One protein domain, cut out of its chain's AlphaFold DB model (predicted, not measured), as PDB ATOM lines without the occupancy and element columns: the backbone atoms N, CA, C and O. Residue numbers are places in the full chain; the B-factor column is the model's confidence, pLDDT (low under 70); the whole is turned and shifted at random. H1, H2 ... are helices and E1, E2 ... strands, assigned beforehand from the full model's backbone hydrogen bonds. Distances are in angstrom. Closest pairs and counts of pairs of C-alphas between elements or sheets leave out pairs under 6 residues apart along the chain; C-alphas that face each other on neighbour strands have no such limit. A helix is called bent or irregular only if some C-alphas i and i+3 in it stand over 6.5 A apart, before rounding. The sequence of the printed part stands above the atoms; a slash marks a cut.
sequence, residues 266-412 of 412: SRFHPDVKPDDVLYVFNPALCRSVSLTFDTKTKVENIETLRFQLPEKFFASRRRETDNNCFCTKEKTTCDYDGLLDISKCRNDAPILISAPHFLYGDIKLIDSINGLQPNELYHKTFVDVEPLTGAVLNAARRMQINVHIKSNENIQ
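What this domain is: This is residues 266 to 412 of the 412 residues of the protein "Lysosome membrane protein 2-like protein" of Dinothrombium tinctorium (UniProt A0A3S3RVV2). A curled antiparallel sheet of five strands, like part of a barrel, makes one half of an elongated domain; the other half holds a small two-stranded sheet, E4 and E7, with long loops and the short helices H1, H2 and H3, whose centres lie off to one side of that small sheet. The chain's last residues, 406 to 412, stick out as a free tail beyond this second half. The printed part has 147 residues, with four named helices and seven named strands in the order E1 E2 E3 H1 H2 E4 H3 H4 E5 E6 E7; the larger sheet runs E1 E2 E3 E5 E6. The class is mixed, helices and strands, with under half of the residues in named elements. The whole is only just compact, close to loose, with a radius of gyration of the C-alphas of 17.1 A and spans of 60 by 31 by 26 A.

How they stand to each other: E1, residues 277 to 282, and E2, residues 287 to 299, form a hairpin, with N 280 and O 289 2.9 A apart, within hydrogen-bond range. E2 bends by 93 degrees at residue 296. Its pairing is staggered: residues 287 to 292 pair with E1, and 292 to 299 with E3, residues 302 to 308. E2 and E3 are a hairpin too, with N 304 and O 297 at 2.9 A; E1 E2 E3 is a meander, each strand the antiparallel neighbour of the one before. H1, residues 321 to 326, and H2, residues 332 to 335, are only just apart, closest 8.3 A. E4, residues 351 to 354, is antiparallel to E7, residues 400 to 403, at 146 degrees, with N 352 and O 402 at 2.9 A. Residues 340 to 341 pair with residues 352 to 353 of E4. H3, residues 363 to 366, and H4, residues 376 to 379, are apart. E5, residues 382 to 385, is antiparallel to E3, with N 307 and O 383 at 2.8 A. E5 and E6, residues 392 to 396, form a hairpin, with N 384 and O 394 at 2.7 A. The four helices are not on the five-stranded sheet. H1 has 0 of 2 O i to N i+4 pairs within range but 2 of 3 O i to N i+3 pairs; H2, H3 and H4 are too short for an i+4 pair.

Where its parts are: E1 begins at C-alpha 277 (29.777, -15.733, -49.385) and is 15.7 A long. E2 measures 28.8 A and E3 18.5 A. H1 is irregular, with C-alphas 322 and 325 7.0 A apart. E7 ends at C-alpha 403 (3.313, -1.751, -41.946).

The domain as a whole: The C-alphas of Asn 301 and Asn 410, the two farthest apart, are 61.0 A from each other. The printed part has no cut. The links E3 to H1 and H2 to E4 are long. Mean pLDDT of the printed part is 93.4; residues 329 to 331 and 412 are under 70.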
ATOM      1  N   SER A 266      29.581  -1.562 -50.998       91.94
ATOM      2  CA  SER A 266      30.145  -0.774 -52.111       91.94
ATOM      3  C   SER A 266      31.386  -1.420 -52.743       91.94
ATOM      4  O   SER A 266      31.687  -1.204 -53.920       91.94
ATOM      5  N   ARG A 267      32.104  -2.232 -51.965       94.94
ATOM      6  CA  ARG A 267      33.268  -3.022 -52.374       94.94
ATOM      7  C   ARG A 267      33.390  -4.247 -51.467       94.94
ATOM      8  O   ARG A 267      32.990  -4.196 -50.307       94.94
ATOM      9  N   PHE A 268      33.971  -5.318 -51.988       97.81
ATOM     10  CA  PHE A 268      34.339  -6.534 -51.267       97.81
ATOM     11  C   PHE A 268      35.856  -6.769 -51.339       97.81
ATOM     12  O   PHE A 268      36.591  -5.971 -51.928       97.81
ATOM     13  N   HIS A 269      36.336  -7.845 -50.717       96.81
ATOM     14  CA  HIS A 269      37.742  -8.242 -50.811       96.81
ATOM     15  C   HIS A 269      38.158  -8.490 -52.279       96.81
ATOM     16  O   HIS A 269      37.301  -8.789 -53.110       96.81
ATOM     17  N   PRO A 270      39.449  -8.360 -52.632       96.56
ATOM     18  CA  PRO A 270      39.937  -8.729 -53.961       96.56
ATOM     19  C   PRO A 270      39.913 -10.249 -54.184       96.56
ATOM     20  O   PRO A 270      39.755 -11.025 -53.241       96.56
ATOM     21  N   ASP A 271      40.134 -10.661 -55.433       95.69
ATOM     22  CA  ASP A 271      40.116 -12.058 -55.892       95.69
ATOM     23  C   ASP A 271      38.827 -12.825 -55.517       95.69
ATOM     24  O   ASP A 271      38.890 -13.977 -55.081       95.69
ATOM     25  N   VAL A 272      37.663 -12.192 -55.694       98.06
ATOM     26  CA  VAL A 272      36.343 -12.793 -55.437       98.06
ATOM     27  C   VAL A 272      36.096 -13.986 -56.358       98.06
ATOM     28  O   VAL A 272      36.365 -13.938 -57.564       98.06
ATOM     29  N   LYS A 273      35.521 -15.048 -55.797       97.81
ATOM     30  CA  LYS A 273      35.223 -16.316 -56.458       97.81
ATOM     31  C   LYS A 273      33.751 -16.708 -56.306       97.81
ATOM     32  O   LYS A 273      33.089 -16.273 -55.369       97.81
ATOM     33  N   PRO A 274      33.222 -17.564 -57.198       98.31
ATOM     34  CA  PRO A 274      31.844 -18.050 -57.103       98.31
ATOM     35  C   PRO A 274      31.488 -18.797 -55.805       98.31
ATOM     36  O   PRO A 274      30.317 -18.849 -55.449       98.31
ATOM     37  N   ASP A 275      32.458 -19.399 -55.114       98.12
ATOM     38  CA  ASP A 275      32.257 -20.109 -53.846       98.12
ATOM     39  C   ASP A 275      32.284 -19.192 -52.610       98.12
ATOM     40  O   ASP A 275      31.967 -19.643 -51.508       98.12
ATOM     41  N   ASP A 276      32.603 -17.906 -52.784       98.06
ATOM     42  CA  ASP A 276      32.572 -16.938 -51.692       98.06
ATOM     43  C   ASP A 276      31.134 -16.642 -51.235       98.06
ATOM     44  O   ASP A 276      30.176 -16.614 -52.013       98.06
ATOM     45  N   VAL A 277      30.989 -16.336 -49.946       98.12
ATOM     46  CA  VAL A 277      29.777 -15.733 -49.385       98.12
ATOM     47  C   VAL A 277      30.107 -14.303 -48.993       98.12
ATOM     48  O   VAL A 277      30.893 -14.061 -48.075       98.12
ATOM     49  N   LEU A 278      29.495 -13.342 -49.681       98.62
ATOM     50  CA  LEU A 278      29.772 -11.926 -49.470       98.62
ATOM     51  C   LEU A 278      28.837 -11.359 -48.406       98.62
ATOM     52  O   LEU A 278      27.618 -11.361 -48.570       98.62
ATOM     53  N   TYR A 279      29.398 -10.850 -47.314       98.44
ATOM     54  CA  TYR A 279      28.620 -10.238 -46.241       98.44
ATOM     55  C   TYR A 279      28.521  -8.722 -46.415       98.44
ATOM     56  O   TYR A 279      29.484  -8.063 -46.814       98.44
ATOM     57  N   VAL A 280      27.361  -8.170 -46.069       98.31
ATOM     58  CA  VAL A 280      27.101  -6.730 -46.040       98.31
ATOM     59  C   VAL A 280      26.421  -6.369 -44.729       98.31
ATOM     60  O   VAL A 280      25.356  -6.903 -44.410       98.31
ATOM     61  N   PHE A 281      26.980  -5.412 -43.996       98.06
ATOM     62  CA  PHE A 281      26.290  -4.786 -42.881       98.06
ATOM     63  C   PHE A 281      25.425  -3.632 -43.388       98.06
ATOM     64  O   PHE A 281      25.912  -2.698 -44.024       98.06
ATOM     65  N   ASN A 282      24.124  -3.681 -43.105       95.44
ATOM     66  CA  ASN A 282      23.176  -2.681 -43.579       95.44
ATOM     67  C   ASN A 282      22.493  -1.995 -42.389       95.44
ATOM     68  O   ASN A 282      21.503  -2.524 -41.871       95.44
ATOM     69  N   PRO A 283      22.952  -0.793 -41.985       93.81
ATOM     70  CA  PRO A 283      22.375  -0.054 -40.861       93.81
ATOM     71  C   PRO A 283      20.859   0.155 -40.974       93.81
ATOM     72  O   PRO A 283      20.150   0.144 -39.975       93.81
ATOM     73  N   ALA A 284      20.321   0.272 -42.195       91.56
ATOM     74  CA  ALA A 284      18.884   0.455 -42.398       91.56
ATOM     75  C   ALA A 284      18.047  -0.802 -42.089       91.56
ATOM     76  O   ALA A 284      16.850  -0.675 -41.829       91.56
ATOM     77  N   LEU A 285      18.661  -1.989 -42.116       94.38
ATOM     78  CA  LEU A 285      18.059  -3.256 -41.684       94.38
ATOM     79  C   LEU A 285      18.475  -3.649 -40.270       94.38
ATOM     80  O   LEU A 285      17.966  -4.634 -39.741       94.38
ATOM     81  N   CYS A 286      19.411  -2.906 -39.675       94.00
ATOM     82  CA  CYS A 286      19.920  -3.147 -38.333       94.00
ATOM     83  C   CYS A 286      20.557  -4.538 -38.171       94.00
ATOM     84  O   CYS A 286      20.569  -5.091 -37.075       94.00
ATOM     85  N   ARG A 287      21.055  -5.126 -39.266       96.25
ATOM     86  CA  ARG A 287      21.692  -6.448 -39.290       96.25
ATOM     87  C   ARG A 287      22.627  -6.610 -40.481       96.25
ATOM     88  O   ARG A 287      22.567  -5.855 -41.454       96.25
ATOM     89  N   SER A 288      23.430  -7.662 -40.404       97.62
ATOM     90  CA  SER A 288      24.204  -8.176 -41.529       97.62
ATOM     91  C   SER A 288      23.346  -9.066 -42.432       97.62
ATOM     92  O   SER A 288      22.415  -9.739 -41.971       97.62
ATOM     93  N   VAL A 289      23.673  -9.067 -43.722       96.62
ATOM     94  CA  VAL A 289      23.087  -9.928 -44.756       96.62
ATOM     95  C   VAL A 289      24.204 -10.642 -45.514       96.62
ATOM     96  O   VAL A 289      25.324 -10.137 -45.573       96.62
ATOM     97  N   SER A 290      23.907 -11.804 -46.088       97.25
ATOM     98  CA  SER A 290      24.828 -12.533 -46.961       97.25
ATOM     99  C   SER A 290      24.301 -12.565 -48.390       97.25
ATOM    100  O   SER A 290      23.095 -12.641 -48.619       97.25
ATOM    101  N   LEU A 291      25.217 -12.495 -49.347       98.44
ATOM    102  CA  LEU A 291      24.957 -12.619 -50.772       98.44
ATOM    103  C   LEU A 291      25.699 -13.852 -51.288       98.44
ATOM    104  O   LEU A 291      26.852 -14.089 -50.922       98.44
ATOM    105  N   THR A 292      25.036 -14.625 -52.138       98.38
ATOM    106  CA  THR A 292      25.582 -15.852 -52.732       98.38
ATOM    107  C   THR A 292      25.667 -15.707 -54.239       98.38
ATOM    108  O   THR A 292      24.869 -14.983 -54.838       98.38
ATOM    109  N   PHE A 293      26.632 -16.388 -54.849       98.56
ATOM    110  CA  PHE A 293      26.807 -16.374 -56.295       98.56
ATOM    111  C   PHE A 293      25.535 -16.839 -57.022       98.56
ATOM    112  O   PHE A 293      24.897 -17.812 -56.625       98.56
ATOM    113  N   ASP A 294      25.176 -16.110 -58.075       97.88
ATOM    114  CA  ASP A 294      24.055 -16.386 -58.979       97.88
ATOM    115  C   ASP A 294      24.604 -16.836 -60.336       97.88
ATOM    116  O   ASP A 294      24.397 -17.964 -60.777       97.88
ATOM    117  N   THR A 295      25.355 -15.956 -61.006       98.12
ATOM    118  CA  THR A 295      25.845 -16.203 -62.365       98.12
ATOM    119  C   THR A 295      27.005 -15.280 -62.748       98.12
ATOM    120  O   THR A 295      27.306 -14.309 -62.056       98.12
ATOM    121  N   LYS A 296      27.670 -15.562 -63.872       98.56
ATOM    122  CA  LYS A 296      28.651 -14.650 -64.482       98.56
ATOM    123  C   LYS A 296      27.925 -13.606 -65.328       98.56
ATOM    124  O   LYS A 296      26.996 -13.939 -66.061       98.56
ATOM    125  N   THR A 297      28.356 -12.356 -65.247       98.06
ATOM    126  CA  THR A 297      27.756 -11.219 -65.955       98.06
ATOM    127  C   THR A 297      28.830 -10.348 -66.605       98.06
ATOM    128  O   THR A 297      30.026 -10.592 -66.449       98.06
ATOM    129  N   LYS A 298      28.400  -9.347 -67.380       98.12
ATOM    130  CA  LYS A 298      29.276  -8.314 -67.936       98.12
ATOM    131  C   LYS A 298      28.662  -6.942 -67.713       98.12
ATOM    132  O   LYS A 298      27.480  -6.755 -67.995       98.12
ATOM    133  N   VAL A 299      29.469  -5.988 -67.265       96.69
ATOM    134  CA  VAL A 299      29.090  -4.577 -67.109       96.69
ATOM    135  C   VAL A 299      30.060  -3.749 -67.938       96.69
ATOM    136  O   VAL A 299      31.258  -3.800 -67.685       96.69
ATOM    137  N   GLU A 300      29.578  -3.033 -68.957       94.31
ATOM    138  CA  GLU A 300      30.437  -2.241 -69.863       94.31
ATOM    139  C   GLU A 300      31.624  -3.052 -70.439       94.31
ATOM    140  O   GLU A 300      32.756  -2.583 -70.512       94.31
ATOM    141  N   ASN A 301      31.368  -4.310 -70.828       95.69
ATOM    142  CA  ASN A 301      32.357  -5.303 -71.291       95.69
ATOM    143  C   ASN A 301      33.386  -5.785 -70.250       95.69
ATOM    144  O   ASN A 301      34.290  -6.544 -70.601       95.69
ATOM    145  N   ILE A 302      33.238  -5.417 -68.979       97.56
ATOM    146  CA  ILE A 302      34.042  -5.935 -67.868       97.56
ATOM    147  C   ILE A 302      33.358  -7.185 -67.311       97.56
ATOM    148  O   ILE A 302      32.171  -7.147 -66.993       97.56
ATOM    149  N   GLU A 303      34.098  -8.291 -67.204       98.06
ATOM    150  CA  GLU A 303      33.606  -9.534 -66.595       98.06
ATOM    151  C   GLU A 303      33.313  -9.322 -65.106       98.06
ATOM    152  O   GLU A 303      34.153  -8.824 -64.353       98.06
ATOM    153  N   THR A 304      32.131  -9.741 -64.674       98.56
ATOM    154  CA  THR A 304      31.671  -9.617 -63.291       98.56
ATOM    155  C   THR A 304      31.041 -10.916 -62.804       98.56
ATOM    156  O   THR A 304      30.594 -11.766 -63.576       98.56
ATOM    157  N   LEU A 305      30.994 -11.082 -61.487       98.81
ATOM    158  CA  LEU A 305      30.270 -12.148 -60.811       98.81
ATOM    159  C   LEU A 305      29.028 -11.538 -60.168       98.81
ATOM    160  O   LEU A 305      29.138 -10.634 -59.338       98.81
ATOM    161  N   ARG A 306      27.846 -12.022 -60.545       98.69
ATOM    162  CA  ARG A 306      26.602 -11.633 -59.893       98.69
ATOM    163  C   ARG A 306      26.446 -12.404 -58.597       98.69
ATOM    164  O   ARG A 306      26.396 -13.631 -58.608       98.69
ATOM    165  N   PHE A 307      26.287 -11.668 -57.510       98.75
ATOM    166  CA  PHE A 307      25.833 -12.182 -56.228       98.75
ATOM    167  C   PHE A 307      24.439 -11.639 -55.941       98.75
ATOM    168  O   PHE A 307      24.137 -10.483 -56.246       98.75
ATOM    169  N   GLN A 308      23.581 -12.459 -55.347       97.69
ATOM    170  CA  GLN A 308      22.214 -12.079 -55.011       97.69
ATOM    171  C   GLN A 308      21.884 -12.390 -53.559       97.69
ATOM    172  O   GLN A 308      22.530 -13.221 -52.918       97.69
ATOM    173  N   LEU A 309      20.874 -11.697 -53.042       97.00
ATOM    174  CA  LEU A 309      20.312 -11.995 -51.731       97.00
ATOM    175  C   LEU A 309      19.521 -13.312 -51.839       97.00
ATOM    176  O   LEU A 309      18.544 -13.342 -52.588       97.00
ATOM    177  N   PRO A 310      19.928 -14.397 -51.157       96.19
ATOM    178  CA  PRO A 310      19.279 -15.694 -51.316       96.19
ATOM    179  C   PRO A 310      17.897 -15.703 -50.654       96.19
ATOM    180  O   PRO A 310      17.685 -15.023 -49.650       96.19
ATOM    181  N   GLU A 311      16.977 -16.538 -51.149       94.56
ATOM    182  CA  GLU A 311      15.601 -16.641 -50.624       94.56
ATOM    183  C   GLU A 311      15.558 -16.921 -49.117       94.56
ATOM    184  O   GLU A 311      14.730 -16.366 -48.392       94.56
ATOM    185  N   LYS A 312      16.522 -17.712 -48.619       95.19
ATOM    186  CA  LYS A 312      16.666 -18.029 -47.192       95.19
ATOM    187  C   LYS A 312      16.820 -16.799 -46.294       95.19
ATOM    188  O   LYS A 312      16.546 -16.879 -45.104       95.19
ATOM    189  N   PHE A 313      17.222 -15.649 -46.839       95.06
ATOM    190  CA  PHE A 313      17.251 -14.397 -46.085       95.06
ATOM    191  C   PHE A 313      15.862 -14.006 -45.558       95.06
ATOM    192  O   PHE A 313      15.753 -13.514 -44.437       95.06
ATOM    193  N   PHE A 314      14.816 -14.243 -46.353       94.69
ATOM    194  CA  PHE A 314      13.426 -13.963 -45.993       94.69
ATOM    195  C   PHE A 314      12.668 -15.208 -45.508       94.69
ATOM    196  O   PHE A 314      11.475 -15.125 -45.229       94.69
ATOM    197  N   ALA A 315      13.324 -16.365 -45.412       95.50
ATOM    198  CA  ALA A 315      12.690 -17.581 -44.927       95.50
ATOM    199  C   ALA A 315      12.304 -17.457 -43.446       95.50
ATOM    200  O   ALA A 315      13.098 -16.990 -42.624       95.50
ATOM    201  N   SER A 316      11.106 -17.926 -43.094       94.25
ATOM    202  CA  SER A 316      10.685 -18.040 -41.704       94.25
ATOM    203  C   SER A 316      11.625 -18.938 -40.911       94.25
ATOM    204  O   SER A 316      12.297 -19.834 -41.433       94.25
ATOM    205  N   ARG A 317      11.574 -18.769 -39.592       90.00
ATOM    206  CA  ARG A 317      12.338 -19.581 -38.642       90.00
ATOM    207  C   ARG A 317      12.035 -21.087 -38.696       90.00
ATOM    208  O   ARG A 317      12.795 -21.890 -38.166       90.00
ATOM    209  N   ARG A 318      10.900 -21.458 -39.304       89.69
ATOM    210  CA  ARG A 318      10.464 -22.849 -39.494       89.69
ATOM    211  C   ARG A 318      11.217 -23.531 -40.632       89.69
ATOM    212  O   ARG A 318      11.441 -24.733 -40.565       89.69
ATOM    213  N   ARG A 319      11.590 -22.769 -41.663       94.44
ATOM    214  CA  ARG A 319      12.327 -23.275 -42.829       94.44
ATOM    215  C   ARG A 319      13.830 -23.021 -42.717       94.44
ATOM    216  O   ARG A 319      14.606 -23.821 -43.219       94.44
ATOM    217  N   GLU A 320      14.223 -21.922 -42.074       94.94
ATOM    218  CA  GLU A 320      15.617 -21.530 -41.864       94.94
ATOM    219  C   GLU A 320      15.865 -21.276 -40.374       94.94
ATOM    220  O   GLU A 320      15.501 -20.232 -39.825       94.94
ATOM    221  N   THR A 321      16.470 -22.249 -39.692       93.19
ATOM    222  CA  THR A 321      16.661 -22.206 -38.236       93.19
ATOM    223  C   THR A 321      17.614 -21.101 -37.800       93.19
ATOM    224  O   THR A 321      17.457 -20.579 -36.693       93.19
ATOM    225  N   ASP A 322      18.544 -20.693 -38.666       93.38
ATOM    226  CA  ASP A 322      19.454 -19.574 -38.405       93.38
ATOM    227  C   ASP A 322      18.699 -18.245 -38.257       93.38
ATOM    228  O   ASP A 322      19.174 -17.322 -37.590       93.38
ATOM    229  N   ASN A 323      17.484 -18.151 -38.815       94.06
ATOM    230  CA  ASN A 323      16.661 -16.953 -38.711       94.06
ATOM    231  C   ASN A 323      15.893 -16.834 -37.383       94.06
ATOM    232  O   ASN A 323      15.320 -15.776 -37.111       94.06
ATOM    233  N   ASN A 324      15.913 -17.860 -36.517       92.69
ATOM    234  CA  ASN A 324      15.212 -17.851 -35.224       92.69
ATOM    235  C   ASN A 324      15.526 -16.605 -34.384       92.69
ATOM    236  O   ASN A 324      14.626 -15.992 -33.810       92.69
ATOM    237  N   CYS A 325      16.796 -16.197 -34.327       93.38
ATOM    238  CA  CYS A 325      17.219 -15.090 -33.474       93.38
ATOM    239  C   CYS A 325      16.834 -13.695 -33.998       93.38
ATOM    240  O   CYS A 325      16.912 -12.730 -33.232       93.38
ATOM    241  N   PHE A 326      16.359 -13.577 -35.245       92.62
ATOM    242  CA  PHE A 326      15.783 -12.335 -35.769       92.62
ATOM    243  C   PHE A 326      14.317 -12.141 -35.351       92.62
ATOM    244  O   PHE A 326      13.771 -11.048 -35.498       92.62
ATOM    245  N   CYS A 327      13.683 -13.157 -34.758       89.94
ATOM    246  CA  CYS A 327      12.339 -13.037 -34.209       89.94
ATOM    247  C   CYS A 327      12.370 -12.524 -32.760       89.94
ATOM    248  O   CYS A 327      12.515 -13.292 -31.814       89.94
ATOM    249  N   THR A 328      12.264 -11.206 -32.578       80.62
ATOM    250  CA  THR A 328      12.504 -10.533 -31.280       80.62
ATOM    251  C   THR A 328      11.300 -10.481 -30.343       80.62
ATOM    252  O   THR A 328      11.464 -10.259 -29.146       80.62
ATOM    253  N   LYS A 329      10.094 -10.690 -30.869       69.88
ATOM    254  CA  LYS A 329       8.840 -10.793 -30.112       69.88
ATOM    255  C   LYS A 329       8.142 -12.071 -30.567       69.88
ATOM    256  O   LYS A 329       8.316 -12.445 -31.725       69.88
ATOM    257  N   GLU A 330       7.341 -12.711 -29.713       60.00
ATOM    258  CA  GLU A 330       6.474 -13.846 -30.091       60.00
ATOM    259  C   GLU A 330       5.336 -13.389 -31.021       60.00
ATOM    260  O   GLU A 330       4.147 -13.475 -30.722       60.00
ATOM    261  N   LYS A 331       5.702 -12.810 -32.163       67.25
ATOM    262  CA  LYS A 331       4.780 -12.431 -33.213       67.25
ATOM    263  C   LYS A 331       4.699 -13.585 -34.192       67.25
ATOM    264  O   LYS A 331       5.709 -14.101 -34.665       67.25
ATOM    265  N   THR A 332       3.473 -13.907 -34.574       76.88
ATOM    266  CA  THR A 332       3.173 -14.830 -35.670       76.88
ATOM    267  C   THR A 332       3.773 -14.375 -37.004       76.88
ATOM    268  O   THR A 332       3.908 -15.190 -37.903       76.88
ATOM    269  N   THR A 333       4.189 -13.110 -37.144       82.56
ATOM    270  CA  THR A 333       4.836 -12.585 -38.359       82.56
ATOM    271  C   THR A 333       6.132 -13.316 -38.715       82.56
ATOM    272  O   THR A 333       6.405 -13.483 -39.895       82.56
ATOM    273  N   CYS A 334       6.900 -13.802 -37.733       85.81
ATOM    274  CA  CYS A 334       8.145 -14.548 -37.973       85.81
ATOM    275  C   CYS A 334       7.930 -15.980 -38.491       85.81
ATOM    276  O   CYS A 334       8.896 -16.665 -38.840       85.81
ATOM    277  N   ASP A 335       6.688 -16.462 -38.440       89.06
ATOM    278  CA  ASP A 335       6.315 -17.786 -38.927       89.06
ATOM    279  C   ASP A 335       5.956 -17.774 -40.415       89.06
ATOM    280  O   ASP A 335       5.789 -18.850 -40.984       89.06
ATOM    281  N   TYR A 336       5.848 -16.586 -41.021       92.31
ATOM    282  CA  TYR A 336       5.608 -16.419 -42.447       92.31
ATOM    283  C   TYR A 336       6.909 -16.193 -43.196       92.31
ATOM    284  O   TYR A 336       7.817 -15.498 -42.731       92.31
ATOM    285  N   ASP A 337       6.959 -16.745 -44.393       95.56
ATOM    286  CA  ASP A 337       8.047 -16.503 -45.324       95.56
ATOM    287  C   ASP A 337       7.886 -15.140 -45.985       95.56
ATOM    288  O   ASP A 337       6.768 -14.673 -46.195       95.56
ATOM    289  N   GLY A 338       8.995 -14.491 -46.339       95.19
ATOM    290  CA  GLY A 338       8.991 -13.201 -47.035       95.19
ATOM    291  C   GLY A 338       9.140 -11.979 -46.136       95.19
ATOM    292  O   GLY A 338       9.202 -10.868 -46.661       95.19
ATOM    293  N   LEU A 339       9.188 -12.145 -44.808       95.00
ATOM    294  CA  LEU A 339       9.116 -11.032 -43.856       95.00
ATOM    295  C   LEU A 339      10.297 -10.995 -42.885       95.00
ATOM    296  O   LEU A 339      10.651 -11.981 -42.247       95.00
ATOM    297  N   LEU A 340      10.840  -9.795 -42.697       94.19
ATOM    298  CA  LEU A 340      11.781  -9.453 -41.636       94.19
ATOM    299  C   LEU A 340      11.186  -8.335 -40.771       94.19
ATOM    300  O   LEU A 340      11.034  -7.204 -41.229       94.19
ATOM    301  N   ASP A 341      10.883  -8.622 -39.506       93.38
ATOM    302  CA  ASP A 341      10.433  -7.608 -38.546       93.38
ATOM    303  C   ASP A 341      11.627  -6.795 -38.026       93.38
ATOM    304  O   ASP A 341      12.522  -7.338 -37.377       93.38
ATOM    305  N   ILE A 342      11.631  -5.486 -38.292       93.19
ATOM    306  CA  ILE A 342      12.683  -4.564 -37.829       93.19
ATOM    307  C   ILE A 342      12.189  -3.585 -36.757       93.19
ATOM    308  O   ILE A 342      12.859  -2.597 -36.452       93.19
ATOM    309  N   SER A 343      11.024  -3.845 -36.160       89.81
ATOM    310  CA  SER A 343      10.377  -2.954 -35.193       89.81
ATOM    311  C   SER A 343      11.283  -2.584 -34.017       89.81
ATOM    312  O   SER A 343      11.312  -1.425 -33.597       89.81
ATOM    313  N   LYS A 344      12.112  -3.525 -33.545       89.00
ATOM    314  CA  LYS A 344      13.012  -3.316 -32.399       89.00
ATOM    315  C   LYS A 344      14.084  -2.252 -32.649       89.00
ATOM    316  O   LYS A 344      14.467  -1.561 -31.714       89.00
ATOM    317  N   CYS A 345      14.527  -2.059 -33.893       89.75
ATOM    318  CA  CYS A 345      15.454  -0.978 -34.238       89.75
ATOM    319  C   CYS A 345      14.763   0.265 -34.826       89.75
ATOM    320  O   CYS A 345      15.421   1.211 -35.258       89.75
ATOM    321  N   ARG A 346      13.424   0.273 -34.844       89.38
ATOM    322  CA  ARG A 346      12.581   1.373 -35.328       89.38
ATOM    323  C   ARG A 346      11.662   1.906 -34.230       89.38
ATOM    324  O   ARG A 346      10.525   2.269 -34.504       89.38
ATOM    325  N   ASN A 347      12.147   1.961 -32.986       82.88
ATOM    326  CA  ASN A 347      11.403   2.486 -31.831       82.88
ATOM    327  C   ASN A 347      10.004   1.854 -31.671       82.88
ATOM    328  O   ASN A 347       9.029   2.551 -31.367       82.88
ATOM    329  N   ASP A 348       9.915   0.544 -31.922       83.50
ATOM    330  CA  ASP A 348       8.693  -0.268 -31.921       83.50
ATOM    331  C   ASP A 348       7.639   0.105 -32.979       83.50
ATOM    332  O   ASP A 348       6.515  -0.402 -32.924       83.50
ATOM    333  N   ALA A 349       7.982   0.930 -33.974       87.38
ATOM    334  CA  ALA A 349       7.139   1.104 -35.154       87.38
ATOM    335  C   ALA A 349       6.935  -0.264 -35.839       87.38
ATOM    336  O   ALA A 349       7.905  -1.018 -35.979       87.38
ATOM    337  N   PRO A 350       5.709  -0.630 -36.261       89.56
ATOM    338  CA  PRO A 350       5.376  -1.969 -36.747       89.56
ATOM    339  C   PRO A 350       5.841  -2.201 -38.197       89.56
ATOM    340  O   PRO A 350       5.061  -2.602 -39.056       89.56
ATOM    341  N   ILE A 351       7.118  -1.937 -38.469       92.62
ATOM    342  CA  ILE A 351       7.724  -2.023 -39.795       92.62
ATOM    343  C   ILE A 351       8.230  -3.437 -40.072       92.62
ATOM    344  O   ILE A 351       9.044  -3.982 -39.318       92.62
ATOM    345  N   LEU A 352       7.788  -3.993 -41.197       94.75
ATOM    346  CA  LEU A 352       8.255  -5.258 -41.751       94.75
ATOM    347  C   LEU A 352       8.938  -5.006 -43.099       94.75
ATOM    348  O   LEU A 352       8.422  -4.272 -43.939       94.75
ATOM    349  N   ILE A 353      10.077  -5.646 -43.328       96.44
ATOM    350  CA  ILE A 353      10.800  -5.600 -44.598       96.44
ATOM    351  C   ILE A 353      10.534  -6.879 -45.382       96.44
ATOM    352  O   ILE A 353      10.597  -7.970 -44.823       96.44
ATOM    353  N   SER A 354      10.295  -6.739 -46.680       97.62
ATOM    354  CA  SER A 354      10.192  -7.853 -47.624       97.62
ATOM    355  C   SER A 354      10.969  -7.548 -48.904       97.62
ATOM    356  O   SER A 354      11.478  -6.436 -49.093       97.62
ATOM    357  N   ALA A 355      11.043  -8.512 -49.817       98.00
ATOM    358  CA  ALA A 355      11.294  -8.181 -51.215       98.00
ATOM    359  C   ALA A 355      10.042  -7.508 -51.832       98.00
ATOM    360  O   ALA A 355       8.934  -7.676 -51.301       98.00
ATOM    361  N   PRO A 356      10.191  -6.730 -52.922       98.50
ATOM    362  CA  PRO A 356       9.058  -6.090 -53.588       98.50
ATOM    363  C   PRO A 356       7.972  -7.083 -54.018       98.50
ATOM    364  O   PRO A 356       8.273  -8.195 -54.459       98.50
ATOM    365  N   HIS A 357       6.710  -6.676 -53.857       98.19
ATOM    366  CA  HIS A 357       5.505  -7.489 -54.065       98.19
ATOM    367  C   HIS A 357       5.511  -8.832 -53.318       98.19
ATOM    368  O   HIS A 357       4.920  -9.803 -53.782       98.19
ATOM    369  N   PHE A 358       6.199  -8.893 -52.174       98.00
ATOM    370  CA  PHE A 358       6.419 -10.123 -51.409       98.00
ATOM    371  C   PHE A 358       7.053 -11.256 -52.231       98.00
ATOM    372  O   PHE A 358       6.723 -12.423 -52.034       98.00
ATOM    373  N   LEU A 359       7.994 -10.940 -53.131       97.38
ATOM    374  CA  LEU A 359       8.831 -11.972 -53.753       97.38
ATOM    375  C   LEU A 359       9.484 -12.848 -52.652       97.38
ATOM    376  O   LEU A 359      10.022 -12.322 -51.679       97.38
ATOM    377  N   TYR A 360       9.403 -14.176 -52.799       95.88
ATOM    378  CA  TYR A 360       9.796 -15.193 -51.797       95.88
ATOM    379  C   TYR A 360       8.926 -15.270 -50.532       95.88
ATOM    380  O   TYR A 360       9.278 -15.974 -49.582       95.88
ATOM    381  N   GLY A 361       7.807 -14.548 -50.503       95.81
ATOM    382  CA  GLY A 361       6.849 -14.595 -49.412       95.81
ATOM    383  C   GLY A 361       5.809 -15.695 -49.548       95.81
ATOM    384  O   GLY A 361       5.557 -16.210 -50.638       95.81
ATOM    385  N   ASP A 362       5.178 -16.029 -48.425       95.88
ATOM    386  CA  ASP A 362       4.045 -16.951 -48.420       95.88
ATOM    387  C   ASP A 362       2.919 -16.444 -49.325       95.88
ATOM    388  O   ASP A 362       2.588 -15.256 -49.327       95.88
ATOM    389  N   ILE A 363       2.238 -17.371 -50.006       95.19
ATOM    390  CA  ILE A 363       1.100 -17.044 -50.878       95.19
ATOM    391  C   ILE A 363       0.017 -16.243 -50.145       95.19
ATOM    392  O   ILE A 363      -0.584 -15.344 -50.716       95.19
ATOM    393  N   LYS A 364      -0.161 -16.478 -48.838       94.25
ATOM    394  CA  LYS A 364      -1.098 -15.721 -47.997       94.25
ATOM    395  C   LYS A 364      -0.771 -14.229 -47.919       94.25
ATOM    396  O   LYS A 364      -1.698 -13.439 -47.782       94.25
ATOM    397  N   LEU A 365       0.505 -13.841 -47.977       94.69
ATOM    398  CA  LEU A 365       0.905 -12.431 -47.987       94.69
ATOM    399  C   LEU A 365       0.543 -11.785 -49.321       94.69
ATOM    400  O   LEU A 365      -0.038 -10.703 -49.337       94.69
ATOM    401  N   ILE A 366       0.822 -12.481 -50.422       95.31
ATOM    402  CA  ILE A 366       0.492 -12.025 -51.776       95.31
ATOM    403  C   ILE A 366      -1.033 -11.904 -51.924       95.31
ATOM    404  O   ILE A 366      -1.534 -10.840 -52.274       95.31
ATOM    405  N   ASP A 367      -1.780 -12.937 -51.533       95.69
ATOM    406  CA  ASP A 367      -3.244 -12.990 -51.617       95.69
ATOM    407  C   ASP A 367      -3.954 -12.045 -50.638       95.69
ATOM    408  O   ASP A 367      -5.171 -11.847 -50.741       95.69
ATOM    409  N   SER A 368      -3.242 -11.492 -49.650       94.06
ATOM    410  CA  SER A 368      -3.824 -10.549 -48.690       94.06
ATOM    411  C   SER A 368      -4.058  -9.158 -49.283       94.06
ATOM    412  O   SER A 368      -4.866  -8.409 -48.738       94.06
ATOM    413  N   ILE A 369      -3.405  -8.832 -50.406       96.50
ATOM    414  CA  ILE A 369      -3.470  -7.523 -51.061       96.50
ATOM    415  C   ILE A 369      -3.693  -7.713 -52.564       96.50
ATOM    416  O   ILE A 369      -2.867  -8.287 -53.270       96.50
ATOM    417  N   ASN A 370      -4.790  -7.169 -53.085       98.06
ATOM    418  CA  ASN A 370      -5.049  -7.178 -54.521       98.06
ATOM    419  C   ASN A 370      -4.169  -6.131 -55.216       98.06
ATOM    420  O   ASN A 370      -4.150  -4.974 -54.804       98.06
ATOM    421  N   GLY A 371      -3.482  -6.524 -56.294       97.12
ATOM    422  CA  GLY A 371      -2.592  -5.647 -57.073       97.12
ATOM    423  C   GLY A 371      -1.104  -6.001 -56.981       97.12
ATOM    424  O   GLY A 371      -0.286  -5.391 -57.665       97.12
ATOM    425  N   LEU A 372      -0.731  -7.006 -56.180       97.88
ATOM    426  CA  LEU A 372       0.654  -7.470 -56.092       97.88
ATOM    427  C   LEU A 372       1.015  -8.449 -57.221       97.88
ATOM    428  O   LEU A 372       0.244  -9.350 -57.537       97.88
ATOM    429  N   GLN A 373       2.204  -8.290 -57.813       97.00
ATOM    430  CA  GLN A 373       2.698  -9.107 -58.923       97.00
ATOM    431  C   GLN A 373       4.200  -9.409 -58.745       97.00
ATOM    432  O   GLN A 373       5.039  -8.752 -59.360       97.00
ATOM    433  N   PRO A 374       4.590 -10.362 -57.878       97.38
ATOM    434  CA  PRO A 374       5.998 -10.698 -57.667       97.38
ATOM    435  C   PRO A 374       6.670 -11.191 -58.956       97.38
ATOM    436  O   PRO A 374       6.144 -12.046 -59.665       97.38
ATOM    437  N   ASN A 375       7.861 -10.666 -59.248       97.31
ATOM    438  CA  ASN A 375       8.640 -11.017 -60.427       97.31
ATOM    439  C   ASN A 375      10.141 -10.950 -60.115       97.31
ATOM    440  O   ASN A 375      10.651  -9.903 -59.719       97.31
ATOM    441  N   GLU A 376      10.872 -12.046 -60.311       95.44
ATOM    442  CA  GLU A 376      12.300 -12.101 -59.974       95.44
ATOM    443  C   GLU A 376      13.158 -11.100 -60.750       95.44
ATOM    444  O   GLU A 376      14.049 -10.476 -60.169       95.44
ATOM    445  N   LEU A 377      12.883 -10.898 -62.042       94.75
ATOM    446  CA  LEU A 377      13.654  -9.984 -62.886       94.75
ATOM    447  C   LEU A 377      13.610  -8.557 -62.321       94.75
ATOM    448  O   LEU A 377      14.643  -7.877 -62.211       94.75
ATOM    449  N   TYR A 378      12.421  -8.126 -61.902       96.38
ATOM    450  CA  TYR A 378      12.186  -6.776 -61.407       96.38
ATOM    451  C   TYR A 378      12.447  -6.616 -59.911       96.38
ATOM    452  O   TYR A 378      12.829  -5.523 -59.500       96.38
ATOM    453  N   HIS A 379      12.295  -7.663 -59.094       98.06
ATOM    454  CA  HIS A 379      12.242  -7.521 -57.631       98.06
ATOM    455  C   HIS A 379      13.431  -8.139 -56.886       98.06
ATOM    456  O   HIS A 379      13.623  -7.825 -55.710       98.06
ATOM    457  N   LYS A 380      14.294  -8.935 -57.537       96.81
ATOM    458  CA  LYS A 380      15.470  -9.505 -56.858       96.81
ATOM    459  C   LYS A 380      16.525  -8.453 -56.510       96.81
ATOM    460  O   LYS A 380      16.745  -7.514 -57.276       96.81
ATOM    461  N   THR A 381      17.202  -8.618 -55.375       97.88
ATOM    462  CA  THR A 381      18.372  -7.805 -55.007       97.88
ATOM    463  C   THR A 381      19.647  -8.484 -55.489       97.88
ATOM    464  O   THR A 381      19.857  -9.658 -55.191       97.88
ATOM    465  N   PHE A 382      20.514  -7.748 -56.186       97.94
ATOM    466  CA  PHE A 382      21.789  -8.269 -56.675       97.94
ATOM    467  C   PHE A 382      22.895  -7.208 -56.700       97.94
ATOM    468  O   PHE A 382      22.628  -6.003 -56.709       97.94
ATOM    469  N   VAL A 383      24.137  -7.684 -56.770       98.19
ATOM    470  CA  VAL A 383      25.353  -6.912 -57.047       98.19
ATOM    471  C   VAL A 383      26.190  -7.658 -58.089       98.19
ATOM    472  O   VAL A 383      26.323  -8.875 -58.019       98.19
ATOM    473  N   ASP A 384      26.743  -6.940 -59.056       98.50
ATOM    474  CA  ASP A 384      27.722  -7.433 -60.023       98.50
ATOM    475  C   ASP A 384      29.110  -6.949 -59.578       98.50
ATOM    476  O   ASP A 384      29.393  -5.744 -59.570       98.50
ATOM    477  N   VAL A 385      29.956  -7.892 -59.168       98.56
ATOM    478  CA  VAL A 385      31.275  -7.635 -58.575       98.56
ATOM    479  C   VAL A 385      32.368  -7.957 -59.584       98.56
ATOM    480  O   VAL A 385      32.397  -9.054 -60.139       98.56
ATOM    481  N   GLU A 386      33.286  -7.023 -59.816       97.75
ATOM    482  CA  GLU A 386      34.500  -7.291 -60.589       97.75
ATOM    483  C   GLU A 386      35.467  -8.119 -59.722       97.75
ATOM    484  O   GLU A 386      35.853  -7.666 -58.638       97.75
ATOM    485  N   PRO A 387      35.833  -9.342 -60.147       97.19
ATOM    486  CA  PRO A 387      36.451 -10.325 -59.265       97.19
ATOM    487  C   PRO A 387      37.850  -9.936 -58.787       97.19
ATOM    488  O   PRO A 387      38.200 -10.226 -57.648       97.19
ATOM    489  N   LEU A 388      38.662  -9.264 -59.605       95.69
ATOM    490  CA  LEU A 388      40.048  -8.962 -59.252       95.69
ATOM    491  C   LEU A 388      40.141  -7.910 -58.140       95.69
ATOM    492  O   LEU A 388      40.945  -8.035 -57.218       95.69
ATOM    493  N   THR A 389      39.324  -6.863 -58.226       95.25
ATOM    494  CA  THR A 389      39.369  -5.708 -57.318       95.25
ATOM    495  C   THR A 389      38.324  -5.765 -56.204       95.25
ATOM    496  O   THR A 389      38.420  -4.977 -55.257       95.25
ATOM    497  N   GLY A 390      37.302  -6.615 -56.340       96.75
ATOM    498  CA  GLY A 390      36.133  -6.652 -55.459       96.75
ATOM    499  C   GLY A 390      35.194  -5.450 -55.620       96.75
ATOM    500  O   GLY A 390      34.310  -5.239 -54.789       96.75
ATOM    501  N   ALA A 391      35.386  -4.605 -56.639       95.69
ATOM    502  CA  ALA A 391      34.550  -3.427 -56.859       95.69
ATOM    503  C   ALA A 391      33.151  -3.819 -57.354       95.69
ATOM    504  O   ALA A 391      33.015  -4.638 -58.260       95.69
ATOM    505  N   VAL A 392      32.112  -3.187 -56.807       96.31
ATOM    506  CA  VAL A 392      30.746  -3.328 -57.326       96.31
ATOM    507  C   VAL A 392      30.568  -2.382 -58.508       96.31
ATOM    508  O   VAL A 392      30.707  -1.169 -58.353       96.31
ATOM    509  N   LEU A 393      30.278  -2.933 -59.689       95.81
ATOM    510  CA  LEU A 393      30.133  -2.154 -60.927       95.81
ATOM    511  C   LEU A 393      28.673  -1.893 -61.299       95.81
ATOM    512  O   LEU A 393      28.358  -0.872 -61.902       95.81
ATOM    513  N   ASN A 394      27.779  -2.801 -60.919       96.19
ATOM    514  CA  ASN A 394      26.342  -2.661 -61.100       96.19
ATOM    515  C   ASN A 394      25.629  -3.294 -59.906       96.19
ATOM    516  O   ASN A 394      26.092  -4.287 -59.352       96.19
ATOM    517  N   ALA A 395      24.514  -2.721 -59.476       96.19
ATOM    518  CA  ALA A 395      23.758  -3.245 -58.351       96.19
ATOM    519  C   ALA A 395      22.311  -2.771 -58.397       96.19
ATOM    520  O   ALA A 395      22.022  -1.633 -58.767       96.19
ATOM    521  N   ALA A 396      21.412  -3.621 -57.915       96.88
ATOM    522  CA  ALA A 396      20.053  -3.231 -57.592       96.88
ATOM    523  C   ALA A 396      19.726  -3.723 -56.185       96.88
ATOM    524  O   ALA A 396      19.523  -4.913 -55.958       96.88
ATOM    525  N   ARG A 397      19.661  -2.790 -55.232       95.62
ATOM    526  CA  ARG A 397      19.140  -3.051 -53.890       95.62
ATOM    527  C   ARG A 397      17.646  -2.754 -53.886       95.62
ATOM    528  O   ARG A 397      17.257  -1.596 -53.998       95.62
ATOM    529  N   ARG A 398      16.825  -3.790 -53.730       97.06
ATOM    530  CA  ARG A 398      15.363  -3.715 -53.830       97.06
ATOM    531  C   ARG A 398      14.728  -4.308 -52.584       97.06
ATOM    532  O   ARG A 398      14.955  -5.470 -52.261       97.06
ATOM    533  N   MET A 399      13.969  -3.493 -51.865       96.75
ATOM    534  CA  MET A 399      13.286  -3.885 -50.635       96.75
ATOM    535  C   MET A 399      11.957  -3.147 -50.557       96.75
ATOM    536  O   MET A 399      11.850  -2.029 -51.057       96.75
ATOM    537  N   GLN A 400      10.983  -3.753 -49.896       98.00
ATOM    538  CA  GLN A 400       9.677  -3.166 -49.643       98.00
ATOM    539  C   GLN A 400       9.493  -2.949 -48.144       98.00
ATOM    540  O   GLN A 400       9.863  -3.793 -47.325       98.00
ATOM    541  N   ILE A 401       8.952  -1.781 -47.807       97.00
ATOM    542  CA  ILE A 401       8.580  -1.402 -46.447       97.00
ATOM    543  C   ILE A 401       7.092  -1.684 -46.304       97.00
ATOM    544  O   ILE A 401       6.285  -1.181 -47.079       97.00
ATOM    545  N   ASN A 402       6.741  -2.473 -45.300       96.19
ATOM    546  CA  ASN A 402       5.368  -2.827 -44.981       96.19
ATOM    547  C   ASN A 402       5.063  -2.395 -43.549       96.19
ATOM    548  O   ASN A 402       5.953  -2.363 -42.694       96.19
ATOM    549  N   VAL A 403       3.794  -2.115 -43.278       93.62
ATOM    550  CA  VAL A 403       3.313  -1.751 -41.946       93.62
ATOM    551  C   VAL A 403       2.358  -2.834 -41.483       93.62
ATOM    552  O   VAL A 403       1.365  -3.123 -42.145       93.62
ATOM    553  N   HIS A 404       2.662  -3.455 -40.351       89.81
ATOM    554  CA  HIS A 404       1.782  -4.448 -39.758       89.81
ATOM    555  C   HIS A 404       0.660  -3.758 -38.980       89.81
ATOM    556  O   HIS A 404       0.899  -3.152 -37.933       89.81
ATOM    557  N   ILE A 405      -0.559  -3.881 -39.494       85.62
ATOM    558  CA  ILE A 405      -1.772  -3.305 -38.917       85.62
ATOM    559  C   ILE A 405      -2.648  -4.443 -38.391       85.62
ATOM    560  O   ILE A 405      -2.758  -5.496 -39.020       85.62
ATOM    561  N   LYS A 406      -3.276  -4.233 -37.233       81.19
ATOM    562  CA  LYS A 406      -4.330  -5.103 -36.703       81.19
ATOM    563  C   LYS A 406      -5.595  -4.285 -36.505       81.19
ATOM    564  O   LYS A 406      -5.504  -3.127 -36.105       81.19
ATOM    565  N   SER A 407      -6.746  -4.909 -36.744       78.75
ATOM    566  CA  SER A 407      -8.030  -4.313 -36.377       78.75
ATOM    567  C   SER A 407      -8.097  -4.086 -34.864       78.75
ATOM    568  O   SER A 407      -7.636  -4.925 -34.084       78.75
ATOM    569  N   ASN A 408      -8.662  -2.949 -34.465       76.25
ATOM    570  CA  ASN A 408      -9.035  -2.646 -33.092       76.25
ATOM    571  C   ASN A 408     -10.437  -2.035 -33.120       76.25
ATOM    572  O   ASN A 408     -10.601  -0.911 -33.572       76.25
ATOM    573  N   GLU A 409     -11.432  -2.760 -32.610       74.44
ATOM    574  CA  GLU A 409     -12.848  -2.353 -32.644       74.44
ATOM    575  C   GLU A 409     -13.133  -1.028 -31.914       74.44
ATOM    576  O   GLU A 409     -14.166  -0.403 -32.135       74.44
ATOM    577  N   ASN A 410     -12.214  -0.576 -31.056       72.88
ATOM    578  CA  ASN A 410     -12.350   0.663 -30.293       72.88
ATOM    579  C   ASN A 410     -11.709   1.882 -30.988       72.88
ATOM    580  O   ASN A 410     -11.772   2.988 -30.449       72.88
ATOM    581  N   ILE A 411     -11.085   1.695 -32.156       72.75
ATOM    582  CA  ILE A 411     -10.511   2.763 -32.986       72.75
ATOM    583  C   ILE A 411     -11.206   2.706 -34.342       72.75
ATOM    584  O   ILE A 411     -11.093   1.700 -35.041       72.75
ATOM    585  N   GLN A 412     -11.959   3.759 -34.665       59.56
ATOM    586  CA  GLN A 412     -12.721   3.847 -35.914       59.56
ATOM    587  C   GLN A 412     -11.869   4.339 -37.076       59.56
ATOM    588  O   GLN A 412     -11.016   5.228 -36.848       59.56
TER     589      GLN A 412